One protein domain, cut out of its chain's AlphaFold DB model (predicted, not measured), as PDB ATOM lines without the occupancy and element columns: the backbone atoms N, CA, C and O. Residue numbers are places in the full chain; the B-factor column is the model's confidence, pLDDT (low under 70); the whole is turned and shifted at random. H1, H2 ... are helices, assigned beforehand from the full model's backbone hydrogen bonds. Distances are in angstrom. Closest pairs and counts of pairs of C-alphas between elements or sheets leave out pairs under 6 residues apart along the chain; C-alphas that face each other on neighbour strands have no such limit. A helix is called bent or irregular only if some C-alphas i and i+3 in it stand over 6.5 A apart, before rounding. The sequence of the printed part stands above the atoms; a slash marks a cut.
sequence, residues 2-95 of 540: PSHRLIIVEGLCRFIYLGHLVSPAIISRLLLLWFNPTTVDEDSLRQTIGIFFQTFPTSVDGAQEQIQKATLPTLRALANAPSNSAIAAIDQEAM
ATOM      1  N   PRO A   2     241.848 252.122 459.233       89.62
ATOM      2  CA  PRO A   2     242.156 253.483 459.698       89.62
ATOM      3  C   PRO A   2     242.659 253.542 461.146       89.62
ATOM      4  O   PRO A   2     243.686 254.157 461.416       89.62
ATOM      5  N   SER A   3     242.032 252.790 462.056       89.31
ATOM      6  CA  SER A   3     242.417 252.754 463.475       89.31
ATOM      7  C   SER A   3     243.845 252.250 463.699       89.31
ATOM      8  O   SER A   3     244.586 252.816 464.493       89.31
ATOM      9  N   HIS A   4     244.274 251.229 462.951       95.56
ATOM     10  CA  HIS A   4     245.641 250.704 463.060       95.56
ATOM     11  C   HIS A   4     246.665 251.710 462.531       95.56
ATOM     12  O   HIS A   4     247.727 251.885 463.117       95.56
ATOM     13  N   ARG A   5     246.336 252.403 461.436       95.81
ATOM     14  CA  ARG A   5     247.202 253.433 460.856       95.81
ATOM     15  C   ARG A   5     247.426 254.588 461.828       95.81
ATOM     16  O   ARG A   5     248.565 255.023 461.953       95.81
ATOM     17  N   LEU A   6     246.381 255.042 462.525       97.12
ATOM     18  CA  LEU A   6     246.505 256.075 463.554       97.12
ATOM     19  C   LEU A   6     247.473 255.651 464.663       97.12
ATOM     20  O   LEU A   6     248.433 256.370 464.916       97.12
ATOM     21  N   ILE A   7     247.273 254.465 465.248       97.88
ATOM     22  CA  ILE A   7     248.118 253.947 466.339       97.88
ATOM     23  C   ILE A   7     249.583 253.837 465.895       97.88
ATOM     24  O   ILE A   7     250.489 254.260 466.613       97.88
ATOM     25  N   ILE A   8     249.823 253.307 464.690       98.12
ATOM     26  CA  ILE A   8     251.177 253.172 464.136       98.12
ATOM     27  C   ILE A   8     251.821 254.549 463.951       98.12
ATOM     28  O   ILE A   8     252.954 254.757 464.375       98.12
ATOM     29  N   VAL A   9     251.115 255.496 463.328       98.25
ATOM     30  CA  VAL A   9     251.655 256.836 463.058       98.25
ATOM     31  C   VAL A   9     251.908 257.607 464.347       98.25
ATOM     32  O   VAL A   9     252.966 258.212 464.483       98.25
ATOM     33  N   GLU A  10     250.998 257.538 465.314       98.12
ATOM     34  CA  GLU A  10     251.176 258.142 466.634       98.12
ATOM     35  C   GLU A  10     252.406 257.571 467.354       98.12
ATOM     36  O   GLU A  10     253.234 258.333 467.858       98.12
ATOM     37  N   GLY A  11     252.574 256.243 467.347       98.31
ATOM     38  CA  GLY A  11     253.748 255.578 467.913       98.31
ATOM     39  C   GLY A  11     255.053 256.001 467.234       98.31
ATOM     40  O   GLY A  11     256.017 256.354 467.914       98.31
ATOM     41  N   LEU A  12     255.076 256.044 465.897       98.38
ATOM     42  CA  LEU A  12     256.240 256.498 465.129       98.38
ATOM     43  C   LEU A  12     256.580 257.965 465.416       98.38
ATOM     44  O   LEU A  12     257.743 258.281 465.661       98.38
ATOM     45  N   CYS A  13     255.582 258.852 465.430       98.31
ATOM     46  CA  CYS A  13     255.770 260.261 465.771       98.31
ATOM     47  C   CYS A  13     256.346 260.418 467.182       98.31
ATOM     48  O   CYS A  13     257.293 261.182 467.359       98.31
ATOM     49  N   ARG A  14     255.843 259.666 468.172       98.12
ATOM     50  CA  ARG A  14     256.384 259.686 469.541       98.12
ATOM     51  C   ARG A  14     257.822 259.184 469.608       98.12
ATOM     52  O   ARG A  14     258.647 259.849 470.223       98.12
ATOM     53  N   PHE A  15     258.151 258.058 468.972       98.25
ATOM     54  CA  PHE A  15     259.522 257.538 468.995       98.25
ATOM     55  C   PHE A  15     260.524 258.490 468.347       98.25
ATOM     56  O   PHE A  15     261.625 258.661 468.870       98.25
ATOM     57  N   ILE A  16     260.137 259.130 467.243       97.88
ATOM     58  CA  ILE A  16     260.977 260.131 466.588       97.88
ATOM     59  C   ILE A  16     261.106 261.383 467.459       97.88
ATOM     60  O   ILE A  16     262.204 261.908 467.620       97.88
ATOM     61  N   TYR A  17     260.004 261.841 468.060       97.25
ATOM     62  CA  TYR A  17     260.000 263.023 468.921       97.25
ATOM     63  C   TYR A  17     260.851 262.840 470.186       97.25
ATOM     64  O   TYR A  17     261.546 263.756 470.607       97.25
ATOM     65  N   LEU A  18     260.842 261.641 470.771       96.75
ATOM     66  CA  LEU A  18     261.677 261.295 471.926       96.75
ATOM     67  C   LEU A  18     263.146 261.026 471.550       96.75
ATOM     68  O   LEU A  18     263.955 260.731 472.424       96.75
ATOM     69  N   GLY A  19     263.503 261.079 470.261       94.81
ATOM     70  CA  GLY A  19     264.858 260.797 469.784       94.81
ATOM     71  C   GLY A  19     265.254 259.316 469.832       94.81
ATOM     72  O   GLY A  19     266.402 258.980 469.556       94.81
ATOM     73  N   HIS A  20     264.321 258.413 470.145       96.56
ATOM     74  CA  HIS A  20     264.565 256.964 470.173       96.56
ATOM     75  C   HIS A  20     264.640 256.359 468.764       96.56
ATOM     76  O   HIS A  20     265.152 255.256 468.585       96.56
ATOM     77  N   LEU A  21     264.120 257.073 467.761       96.62
ATOM     78  CA  LEU A  21     264.117 256.659 466.366       96.62
ATOM     79  C   LEU A  21     264.550 257.820 465.468       96.62
ATOM     80  O   LEU A  21     263.921 258.873 465.445       96.62
ATOM     81  N   VAL A  22     265.599 257.604 464.678       97.31
ATOM     82  CA  VAL A  22     266.101 258.570 463.690       97.31
ATOM     83  C   VAL A  22     265.969 257.929 462.316       97.31
ATOM     84  O   VAL A  22     266.698 256.997 461.985       97.31
ATOM     85  N   SER A  23     265.007 258.388 461.514       97.62
ATOM     86  CA  SER A  23     264.761 257.812 460.190       97.62
ATOM     87  C   SER A  23     264.163 258.834 459.218       97.62
ATOM     88  O   SER A  23     262.944 259.045 459.193       97.62
ATOM     89  N   PRO A  24     264.992 259.423 458.337       97.56
ATOM     90  CA  PRO A  24     264.519 260.312 457.275       97.56
ATOM     91  C   PRO A  24     263.508 259.645 456.330       97.56
ATOM     92  O   PRO A  24     262.634 260.310 455.777       97.56
ATOM     93  N   ALA A  25     263.585 258.322 456.159       98.12
ATOM     94  CA  ALA A  25     262.633 257.572 455.342       98.12
ATOM     95  C   ALA A  25     261.216 257.603 455.938       98.12
ATOM     96  O   ALA A  25     260.240 257.747 455.202       98.12
ATOM     97  N   ILE A  26     261.093 257.517 457.268       98.19
ATOM     98  CA  ILE A  26     259.795 257.616 457.947       98.19
ATOM     99  C   ILE A  26     259.264 259.045 457.851       98.19
ATOM    100  O   ILE A  26     258.100 259.221 457.502       98.19
ATOM    101  N   ILE A  27     260.113 260.060 458.041       98.44
ATOM    102  CA  ILE A  27     259.733 261.470 457.839       98.44
ATOM    103  C   ILE A  27     259.187 261.701 456.424       98.44
ATOM    104  O   ILE A  27     258.132 262.311 456.261       98.44
ATOM    105  N   SER A  28     259.856 261.156 455.403       98.50
ATOM    106  CA  SER A  28     259.394 261.232 454.013       98.50
ATOM    107  C   SER A  28     258.004 260.608 453.833       98.50
ATOM    108  O   SER A  28     257.117 261.215 453.232       98.50
ATOM    109  N   ARG A  29     257.773 259.424 454.415       98.06
ATOM    110  CA  ARG A  29     256.466 258.750 454.369       98.06
ATOM    111  C   ARG A  29     255.383 259.515 455.134       98.06
ATOM    112  O   ARG A  29     254.259 259.576 454.648       98.06
ATOM    113  N   LEU A  30     255.705 260.119 456.278       98.38
ATOM    114  CA  LEU A  30     254.773 260.947 457.054       98.38
ATOM    115  C   LEU A  30     254.363 262.207 456.283       98.38
ATOM    116  O   LEU A  30     253.177 262.528 456.252       98.38
ATOM    117  N   LEU A  31     255.308 262.875 455.608       98.19
ATOM    118  CA  LEU A  31     255.015 264.010 454.726       98.19
ATOM    119  C   LEU A  31     254.034 263.607 453.619       98.19
ATOM    120  O   LEU A  31     252.990 264.238 453.455       98.19
ATOM    121  N   LEU A  32     254.330 262.521 452.896       98.00
ATOM    122  CA  LEU A  32     253.451 262.008 451.840       98.00
ATOM    123  C   LEU A  32     252.066 261.633 452.382       98.00
ATOM    124  O   LEU A  32     251.061 261.953 451.754       98.00
ATOM    125  N   LEU A  33     252.006 260.985 453.548       97.44
ATOM    126  CA  LEU A  33     250.756 260.554 454.170       97.44
ATOM    127  C   LEU A  33     249.879 261.733 454.612       97.44
ATOM    128  O   LEU A  33     248.656 261.662 454.478       97.44
ATOM    129  N   TRP A  34     250.492 262.812 455.105       97.62
ATOM    130  CA  TRP A  34     249.785 264.017 455.539       97.62
ATOM    131  C   TRP A  34     249.128 264.765 454.375       97.62
ATOM    132  O   TRP A  34     248.004 265.247 454.498       97.62
ATOM    133  N   PHE A  35     249.793 264.820 453.220       97.69
ATOM    134  CA  PHE A  35     249.234 265.451 452.023       97.69
ATOM    135  C   PHE A  35     248.348 264.528 451.184       97.69
ATOM    136  O   PHE A  35     247.625 265.015 450.317       97.69
ATOM    137  N   ASN A  36     248.374 263.216 451.422       96.75
ATOM    138  CA  ASN A  36     247.622 262.253 450.627       96.75
ATOM    139  C   ASN A  36     246.102 262.503 450.735       96.75
ATOM    140  O   ASN A  36     245.553 262.390 451.830       96.75
ATOM    141  N   PRO A  37     245.380 262.780 449.635       95.75
ATOM    142  CA  PRO A  37     243.944 263.058 449.693       95.75
ATOM    143  C   PRO A  37     243.112 261.897 450.253       95.75
ATOM    144  O   PRO A  37     242.033 262.134 450.782       95.75
ATOM    145  N   THR A  38     243.601 260.651 450.223       95.50
ATOM    146  CA  THR A  38     242.856 259.505 450.784       95.50
ATOM    147  C   THR A  38     242.751 259.528 452.304       95.50
ATOM    148  O   THR A  38     241.992 258.748 452.862       95.50
ATOM    149  N   THR A  39     243.560 260.345 452.981       95.69
ATOM    150  CA  THR A  39     243.523 260.502 454.442       95.69
ATOM    151  C   THR A  39     242.735 261.740 454.861       95.69
ATOM    152  O   THR A  39     242.839 262.152 456.011       95.69
ATOM    153  N   VAL A  40     242.013 262.399 453.942       95.25
ATOM    154  CA  VAL A  40     241.269 263.636 454.242       95.25
ATOM    155  C   VAL A  40     240.194 263.425 455.305       95.25
ATOM    156  O   VAL A  40     240.049 264.276 456.167       95.25
ATOM    157  N   ASP A  41     239.545 262.260 455.307       96.44
ATOM    158  CA  ASP A  41     238.491 261.913 456.268       96.44
ATOM    159  C   ASP A  41     239.044 261.397 457.616       96.44
ATOM    160  O   ASP A  41     238.289 261.019 458.510       96.44
ATOM    161  N   GLU A  42     240.372 261.328 457.774       96.75
ATOM    162  CA  GLU A  42     241.041 260.849 458.989       96.75
ATOM    163  C   GLU A  42     241.613 262.024 459.795       96.75
ATOM    164  O   GLU A  42     242.832 262.177 459.926       96.75
ATOM    165  N   ASP A  43     240.730 262.849 460.359       96.75
ATOM    166  CA  ASP A  43     241.101 264.079 461.073       96.75
ATOM    167  C   ASP A  43     242.129 263.838 462.184       96.75
ATOM    168  O   ASP A  43     243.152 264.520 462.241       96.75
ATOM    169  N   SER A  44     241.927 262.813 463.021       97.38
ATOM    170  CA  SER A  44     242.863 262.481 464.106       97.38
ATOM    171  C   SER A  44     244.255 262.112 463.587       97.38
ATOM    172  O   SER A  44     245.258 262.474 464.194       97.38
ATOM    173  N   LEU A  45     244.341 261.431 462.441       97.88
ATOM    174  CA  LEU A  45     245.621 261.083 461.823       97.88
ATOM    175  C   LEU A  45     246.340 262.344 461.340       97.88
ATOM    176  O   LEU A  45     247.527 262.535 461.619       97.88
ATOM    177  N   ARG A  46     245.621 263.218 460.629       97.50
ATOM    178  CA  ARG A  46     246.169 264.477 460.111       97.50
ATOM    179  C   ARG A  46     246.564 265.433 461.224       97.50
ATOM    180  O   ARG A  46     247.600 266.081 461.103       97.50
ATOM    181  N   GLN A  47     245.781 265.491 462.298       98.00
ATOM    182  CA  GLN A  47     246.076 266.289 463.480       98.00
ATOM    183  C   GLN A  47     247.348 265.790 464.169       98.00
ATOM    184  O   GLN A  47     248.234 266.598 464.434       98.00
ATOM    185  N   THR A  48     247.492 264.478 464.381       98.25
ATOM    186  CA  THR A  48     248.708 263.890 464.967       98.25
ATOM    187  C   THR A  48     249.953 264.228 464.150       98.25
ATOM    188  O   THR A  48     250.942 264.705 464.707       98.25
ATOM    189  N   ILE A  49     249.908 264.053 462.824       98.25
ATOM    190  CA  ILE A  49     251.051 264.381 461.958       98.25
ATOM    191  C   ILE A  49     251.308 265.898 461.922       98.25
ATOM    192  O   ILE A  49     252.460 266.331 461.944       98.25
ATOM    193  N   GLY A  50     250.247 266.710 461.895       97.94
ATOM    194  CA  GLY A  50     250.343 268.168 461.893       97.94
ATOM    195  C   GLY A  50     251.008 268.711 463.157       97.94
ATOM    196  O   GLY A  50     251.963 269.478 463.059       97.94
ATOM    197  N   ILE A  51     250.568 268.252 464.334       98.06
ATOM    198  CA  ILE A  51     251.174 268.611 465.626       98.06
ATOM    199  C   ILE A  51     252.633 268.158 465.665       98.06
ATOM    200  O   ILE A  51     253.501 268.934 466.062       98.06
ATOM    201  N   PHE A  52     252.918 266.934 465.209       98.44
ATOM    202  CA  PHE A  52     254.285 266.430 465.124       98.44
ATOM    203  C   PHE A  52     255.179 267.357 464.291       98.44
ATOM    204  O   PHE A  52     256.224 267.777 464.776       98.44
ATOM    205  N   PHE A  53     254.779 267.739 463.075       97.81
ATOM    206  CA  PHE A  53     255.599 268.624 462.240       97.81
ATOM    207  C   PHE A  53     255.654 270.075 462.729       97.81
ATOM    208  O   PHE A  53     256.587 270.788 462.367       97.81
ATOM    209  N   GLN A  54     254.710 270.515 463.562       96.31
ATOM    210  CA  GLN A  54     254.764 271.835 464.185       96.31
ATOM    211  C   GLN A  54     255.863 271.926 465.253       96.31
ATOM    212  O   GLN A  54     256.490 272.975 465.385       96.31
ATOM    213  N   THR A  55     256.108 270.848 466.005       95.94
ATOM    214  CA  THR A  55     257.044 270.846 467.144       95.94
ATOM    215  C   THR A  55     258.374 270.161 466.836       95.94
ATOM    216  O   THR A  55     259.424 270.601 467.301       95.94
ATOM    217  N   PHE A  56     258.377 269.116 466.007       96.31
ATOM    218  CA  PHE A  56     259.568 268.325 465.685       96.31
ATOM    219  C   PHE A  56     260.777 269.155 465.214       96.31
ATOM    220  O   PHE A  56     261.861 268.945 465.758       96.31
ATOM    221  N   PRO A  57     260.646 270.119 464.274       94.88
ATOM    222  CA  PRO A  57     261.799 270.855 463.755       94.88
ATOM    223  C   PRO A  57     262.538 271.695 464.803       94.88
ATOM    224  O   PRO A  57     263.702 272.025 464.569       94.88
ATOM    225  N   THR A  58     261.860 272.066 465.896       93.31
ATOM    226  CA  THR A  58     262.384 272.910 466.982       93.31
ATOM    227  C   THR A  58     262.766 272.135 468.227       93.31
ATOM    228  O   THR A  58     263.652 272.566 468.954       93.31
ATOM    229  N   SER A  59     262.072 271.032 468.500       93.00
ATOM    230  CA  SER A  59     262.175 270.329 469.779       93.00
ATOM    231  C   SER A  59     263.173 269.178 469.766       93.00
ATOM    232  O   SER A  59     263.573 268.733 470.835       93.00
ATOM    233  N   VAL A  60     263.558 268.682 468.588       93.88
ATOM    234  CA  VAL A  60     264.438 267.515 468.463       93.88
ATOM    235  C   VAL A  60     265.747 267.898 467.788       93.88
ATOM    236  O   VAL A  60     265.769 268.442 466.679       93.88
ATOM    237  N   ASP A  61     266.852 267.550 468.437       92.56
ATOM    238  CA  ASP A  61     268.186 267.747 467.885       92.56
ATOM    239  C   ASP A  61     268.365 266.951 466.586       92.56
ATOM    240  O   ASP A  61     267.959 265.794 466.454       92.56
ATOM    241  N   GLY A  62     268.948 267.594 465.574       92.38
ATOM    242  CA  GLY A  62     269.116 266.989 464.251       92.38
ATOM    243  C   GLY A  62     267.819 266.836 463.441       92.38
ATOM    244  O   GLY A  62     267.866 266.312 462.328       92.38
ATOM    245  N   ALA A  63     266.663 267.324 463.916       94.56
ATOM    246  CA  ALA A  63     265.406 267.269 463.157       94.56
ATOM    247  C   ALA A  63     265.516 267.939 461.782       94.56
ATOM    248  O   ALA A  63     265.048 267.400 460.781       94.56
ATOM    249  N   GLN A  64     266.193 269.086 461.717       93.69
ATOM    250  CA  GLN A  64     266.455 269.820 460.475       93.69
ATOM    251  C   GLN A  64     267.227 268.970 459.454       93.69
ATOM    252  O   GLN A  64     266.859 268.922 458.279       93.69
ATOM    253  N   GLU A  65     268.250 268.244 459.909       93.75
ATOM    254  CA  GLU A  65     269.037 267.340 459.067       93.75
ATOM    255  C   GLU A  65     268.195 266.146 458.596       93.75
ATOM    256  O   GLU A  65     268.273 265.741 457.434       93.75
ATOM    257  N   GLN A  66     267.336 265.603 459.465       96.25
ATOM    258  CA  GLN A  66     266.410 264.534 459.086       96.25
ATOM    259  C   GLN A  66     265.399 264.999 458.032       96.25
ATOM    260  O   GLN A  66     265.168 264.279 457.059       96.25
ATOM    261  N   ILE A  67     264.839 266.203 458.182       96.75
ATOM    262  CA  ILE A  67     263.927 266.804 457.200       96.75
ATOM    263  C   ILE A  67     264.656 266.998 455.868       96.75
ATOM    264  O   ILE A  67     264.154 266.562 454.835       96.75
ATOM    265  N   GLN A  68     265.872 267.551 455.886       95.31
ATOM    266  CA  GLN A  68     266.700 267.721 454.689       95.31
ATOM    267  C   GLN A  68     266.963 266.386 453.975       95.31
ATOM    268  O   GLN A  68     266.784 266.286 452.758       95.31
ATOM    269  N   LYS A  69     267.355 265.345 454.723       96.50
ATOM    270  CA  LYS A  69     267.587 263.991 454.190       96.50
ATOM    271  C   LYS A  69     266.303 263.358 453.638       96.50
ATOM    272  O   LYS A  69     266.370 262.586 452.686       96.50
ATOM    273  N   ALA A  70     265.144 263.703 454.195       98.12
ATOM    274  CA  ALA A  70     263.838 263.243 453.733       98.12
ATOM    275  C   ALA A  70     263.324 263.997 452.489       98.12
ATOM    276  O   ALA A  70     262.472 263.476 451.766       98.12
ATOM    277  N   THR A  71     263.828 265.200 452.203       97.75
ATOM    278  CA  THR A  71     263.343 266.047 451.101       97.75
ATOM    279  C   THR A  71     263.478 265.371 449.738       97.75
ATOM    280  O   THR A  71     262.489 265.229 449.022       97.75
ATOM    281  N   LEU A  72     264.680 264.916 449.370       97.19
ATOM    282  CA  LEU A  72     264.917 264.278 448.068       97.19
ATOM    283  C   LEU A  72     264.051 263.028 447.825       97.19
ATOM    284  O   LEU A  72     263.402 262.982 446.777       97.19
ATOM    285  N   PRO A  73     263.982 262.034 448.737       97.81
ATOM    286  CA  PRO A  73     263.109 260.881 448.528       97.81
ATOM    287  C   PRO A  73     261.627 261.278 448.441       97.81
ATOM    288  O   PRO A  73     260.905 260.714 447.622       97.81
ATOM    289  N   THR A  74     261.188 262.303 449.182       98.38
ATOM    290  CA  THR A  74     259.807 262.818 449.105       98.38
ATOM    291  C   THR A  74     259.500 263.424 447.736       98.38
ATOM    292  O   THR A  74     258.499 263.077 447.112       98.38
ATOM    293  N   LEU A  75     260.373 264.300 447.227       97.81
ATOM    294  CA  LEU A  75     260.185 264.926 445.915       97.81
ATOM    295  C   LEU A  75     260.266 263.902 444.780       97.81
ATOM    296  O   LEU A  75     259.494 263.988 443.827       97.81
ATOM    297  N   ARG A  76     261.150 262.906 444.900       96.94
ATOM    298  CA  ARG A  76     261.235 261.801 443.941       96.94
ATOM    299  C   ARG A  76     259.955 260.966 443.929       96.94
ATOM    300  O   ARG A  76     259.482 260.626 442.848       96.94
ATOM    301  N   ALA A  77     259.389 260.656 445.095       97.62
ATOM    302  CA  ALA A  77     258.124 259.929 445.182       97.62
ATOM    303  C   ALA A  77     256.975 260.707 444.521       97.62
ATOM    304  O   ALA A  77     256.186 260.118 443.792       97.62
ATOM    305  N   LEU A  78     256.922 262.032 444.706       97.31
ATOM    306  CA  LEU A  78     255.927 262.891 444.055       97.31
ATOM    307  C   LEU A  78     256.108 262.973 442.536       97.31
ATOM    308  O   LEU A  78     255.127 262.940 441.801       97.31
ATOM    309  N   ALA A  79     257.350 263.094 442.061       96.56
ATOM    310  CA  ALA A  79     257.646 263.233 440.637       96.56
ATOM    311  C   ALA A  79     257.407 261.943 439.840       96.56
ATOM    312  O   ALA A  79     257.053 262.005 438.666       96.56
ATOM    313  N   ASN A  80     257.611 260.785 440.473       96.69
ATOM    314  CA  ASN A  80     257.468 259.472 439.839       96.69
ATOM    315  C   ASN A  80     256.130 258.788 440.161       96.69
ATOM    316  O   ASN A  80     255.933 257.628 439.799       96.69
ATOM    317  N   ALA A  81     255.212 259.478 440.842       96.56
ATOM    318  CA  ALA A  81     253.900 258.938 441.159       96.56
ATOM    319  C   ALA A  81     253.107 258.672 439.864       96.56
ATOM    320  O   ALA A  81     252.935 259.589 439.054       96.56
ATOM    321  N   PRO A  82     252.590 257.448 439.646       95.81
ATOM    322  CA  PRO A  82     251.767 257.173 438.479       95.81
ATOM    323  C   PRO A  82     250.441 257.932 438.599       95.81
ATOM    324  O   PRO A  82     249.921 258.126 439.700       95.81
ATOM    325  N   SER A  83     249.874 258.344 437.464       94.00
ATOM    326  CA  SER A  83     248.696 259.227 437.402       94.00
ATOM    327  C   SER A  83     247.432 258.657 438.055       94.00
ATOM    328  O   SER A  83     246.529 259.413 438.394       94.00
ATOM    329  N   ASN A  84     247.361 257.338 438.244       94.00
ATOM    330  CA  ASN A  84     246.271 256.649 438.933       94.00
ATOM    331  C   ASN A  84     246.475 256.531 440.455       94.00
ATOM    332  O   ASN A  84     245.566 256.093 441.157       94.00
ATOM    333  N   SER A  85     247.654 256.877 440.974       96.12
ATOM    334  CA  SER A  85     247.917 256.846 442.412       96.12
ATOM    335  C   SER A  85     247.376 258.095 443.101       96.12
ATOM    336  O   SER A  85     247.432 259.198 442.560       96.12
ATOM    337  N   ALA A  86     246.943 257.949 444.352       94.12
ATOM    338  CA  ALA A  86     246.539 259.089 445.174       94.12
ATOM    339  C   ALA A  86     247.672 260.109 445.401       94.12
ATOM    340  O   ALA A  86     247.411 261.291 445.600       94.12
ATOM    341  N   ILE A  87     248.932 259.667 445.321       94.62
ATOM    342  CA  ILE A  87     250.115 260.529 445.449       94.62
ATOM    343  C   ILE A  87     250.193 261.528 444.286       94.62
ATOM    344  O   ILE A  87     250.588 262.671 444.498       94.62
ATOM    345  N   ALA A  88     249.764 261.149 443.079       95.19
ATOM    346  CA  ALA A  88     249.751 262.058 441.930       95.19
ATOM    347  C   ALA A  88     248.733 263.205 442.078       95.19
ATOM    348  O   ALA A  88     248.884 264.239 441.432       95.19
ATOM    349  N   ALA A  89     247.724 263.042 442.941       96.12
ATOM    350  CA  ALA A  89     246.744 264.079 443.257       96.12
ATOM    351  C   ALA A  89     247.216 265.053 444.358       96.12
ATOM    352  O   ALA A  89     246.502 266.003 444.675       96.12
ATOM    353  N   ILE A  90     248.401 264.840 444.942       97.19
ATOM    354  CA  ILE A  90     248.980 265.756 445.929       97.19
ATOM    355  C   ILE A  90     249.358 267.077 445.254       97.19
ATOM    356  O   ILE A  90     250.057 267.094 444.238       97.19
ATOM    357  N   ASP A  91     248.974 268.197 445.872       96.81
ATOM    358  CA  ASP A  91     249.493 269.509 445.494       96.81
ATOM    359  C   ASP A  91     250.992 269.594 445.820       96.81
ATOM    360  O   ASP A  91     251.425 269.828 446.954       96.81
ATOM    361  N   GLN A  92     251.800 269.397 444.781       96.56
ATOM    362  CA  GLN A  92     253.250 269.439 444.877       96.56
ATOM    363  C   GLN A  92     253.766 270.806 445.349       96.56
ATOM    364  O   GLN A  92     254.805 270.872 446.007       96.56
ATOM    365  N   GLU A  93     253.081 271.903 445.010       95.81
ATOM    366  CA  GLU A  93     253.502 273.242 445.417       95.81
ATOM    367  C   GLU A  93     253.283 273.456 446.914       95.81
ATOM    368  O   GLU A  93     254.177 273.970 447.595       95.81
ATOM    369  N   ALA A  94     252.140 273.010 447.439       97.31
ATOM    370  CA  ALA A  94     251.863 273.049 448.870       97.31
ATOM    371  C   ALA A  94     252.881 272.216 449.667       97.31
ATOM    372  O   ALA A  94     253.424 272.709 450.657       97.31
ATOM    373  N   MET A  95     253.228 271.012 449.194       97.56
ATOM    374  CA  MET A  95     254.267 270.186 449.824       97.56
ATOM    375  C   MET A  95     255.626 270.894 449.848       97.56
ATOM    376  O   MET A  95     256.286 270.947 450.884       97.56
TER     377      MET A  95
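This is residues 2 to 95 of the 540 residues of the protein "uncharacterized protein LOC112055209" of Bicyclus anynana (UniProt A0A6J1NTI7). H3 and H4 meet at a corner and make a V, with H2 in the middle between its arms. H1 lies side by side with H3, and the short H5 and H6 sit near the far end of H4. The 94 printed residues have six named helices, H1 to H6 in chain order, and no named strand: all helix. The whole is compact, with a radius of gyration of the C-alphas of 13.0 A and spans of 37 by 29 by 18 A.

H1, residues 2 to 17, begins at C-alpha 2 (242.156, 253.483, 459.698) and measures 22.2 A. H2 is residues 24 to 35, 17.0 A. H3, residues 43 to 59, measures 23.6 A and is irregular: C-alphas 54 and 57 are 7.1 A apart. H4, residues 63 to 79, measures 24.2 A; it is only just irregular, with C-alphas 69 and 72 6.7 A apart, and has a kink of 32 degrees near residue 70. H5 is residues 86 to 89; H6, residues 92 to 95, ends at C-alpha 95 (254.267, 270.186, 449.824).

H3 is the hub. It touches H1 at a shallow tilt of 7 degrees, the same way; their closest C-alphas, Leu 6 and Leu 45, are 5.4 A apart. H2 and H3 form a helical hairpin, with C-alphas 34 and 46 closest at 5.8 A. H3 and H4 touch only at the corner, C-alphas 57 and 63 closest at 5.1 A. H2 touches H4 at a steep tilt of 59 degrees, C-alphas 24 and 70 closest at 4.6 A. H5 is close to but not clearly touching H4, with C-alphas 87 and 78 closest at 6.4 A; H6 likewise, with C-alphas 92 and 78 closest at 7.1 A. H1 and H4 are apart. Every O i to N i+4 pair is within hydrogen-bond range in H1 and H2, 11 of 13 in H3 and in H4; H5 and H6 are too short for such a pair.

The C-alphas farthest apart, Asp 61 and Asn 84, are 38.0 A apart. The printed part has no cut and no long link, and no printed residue is under 70 in pLDDT.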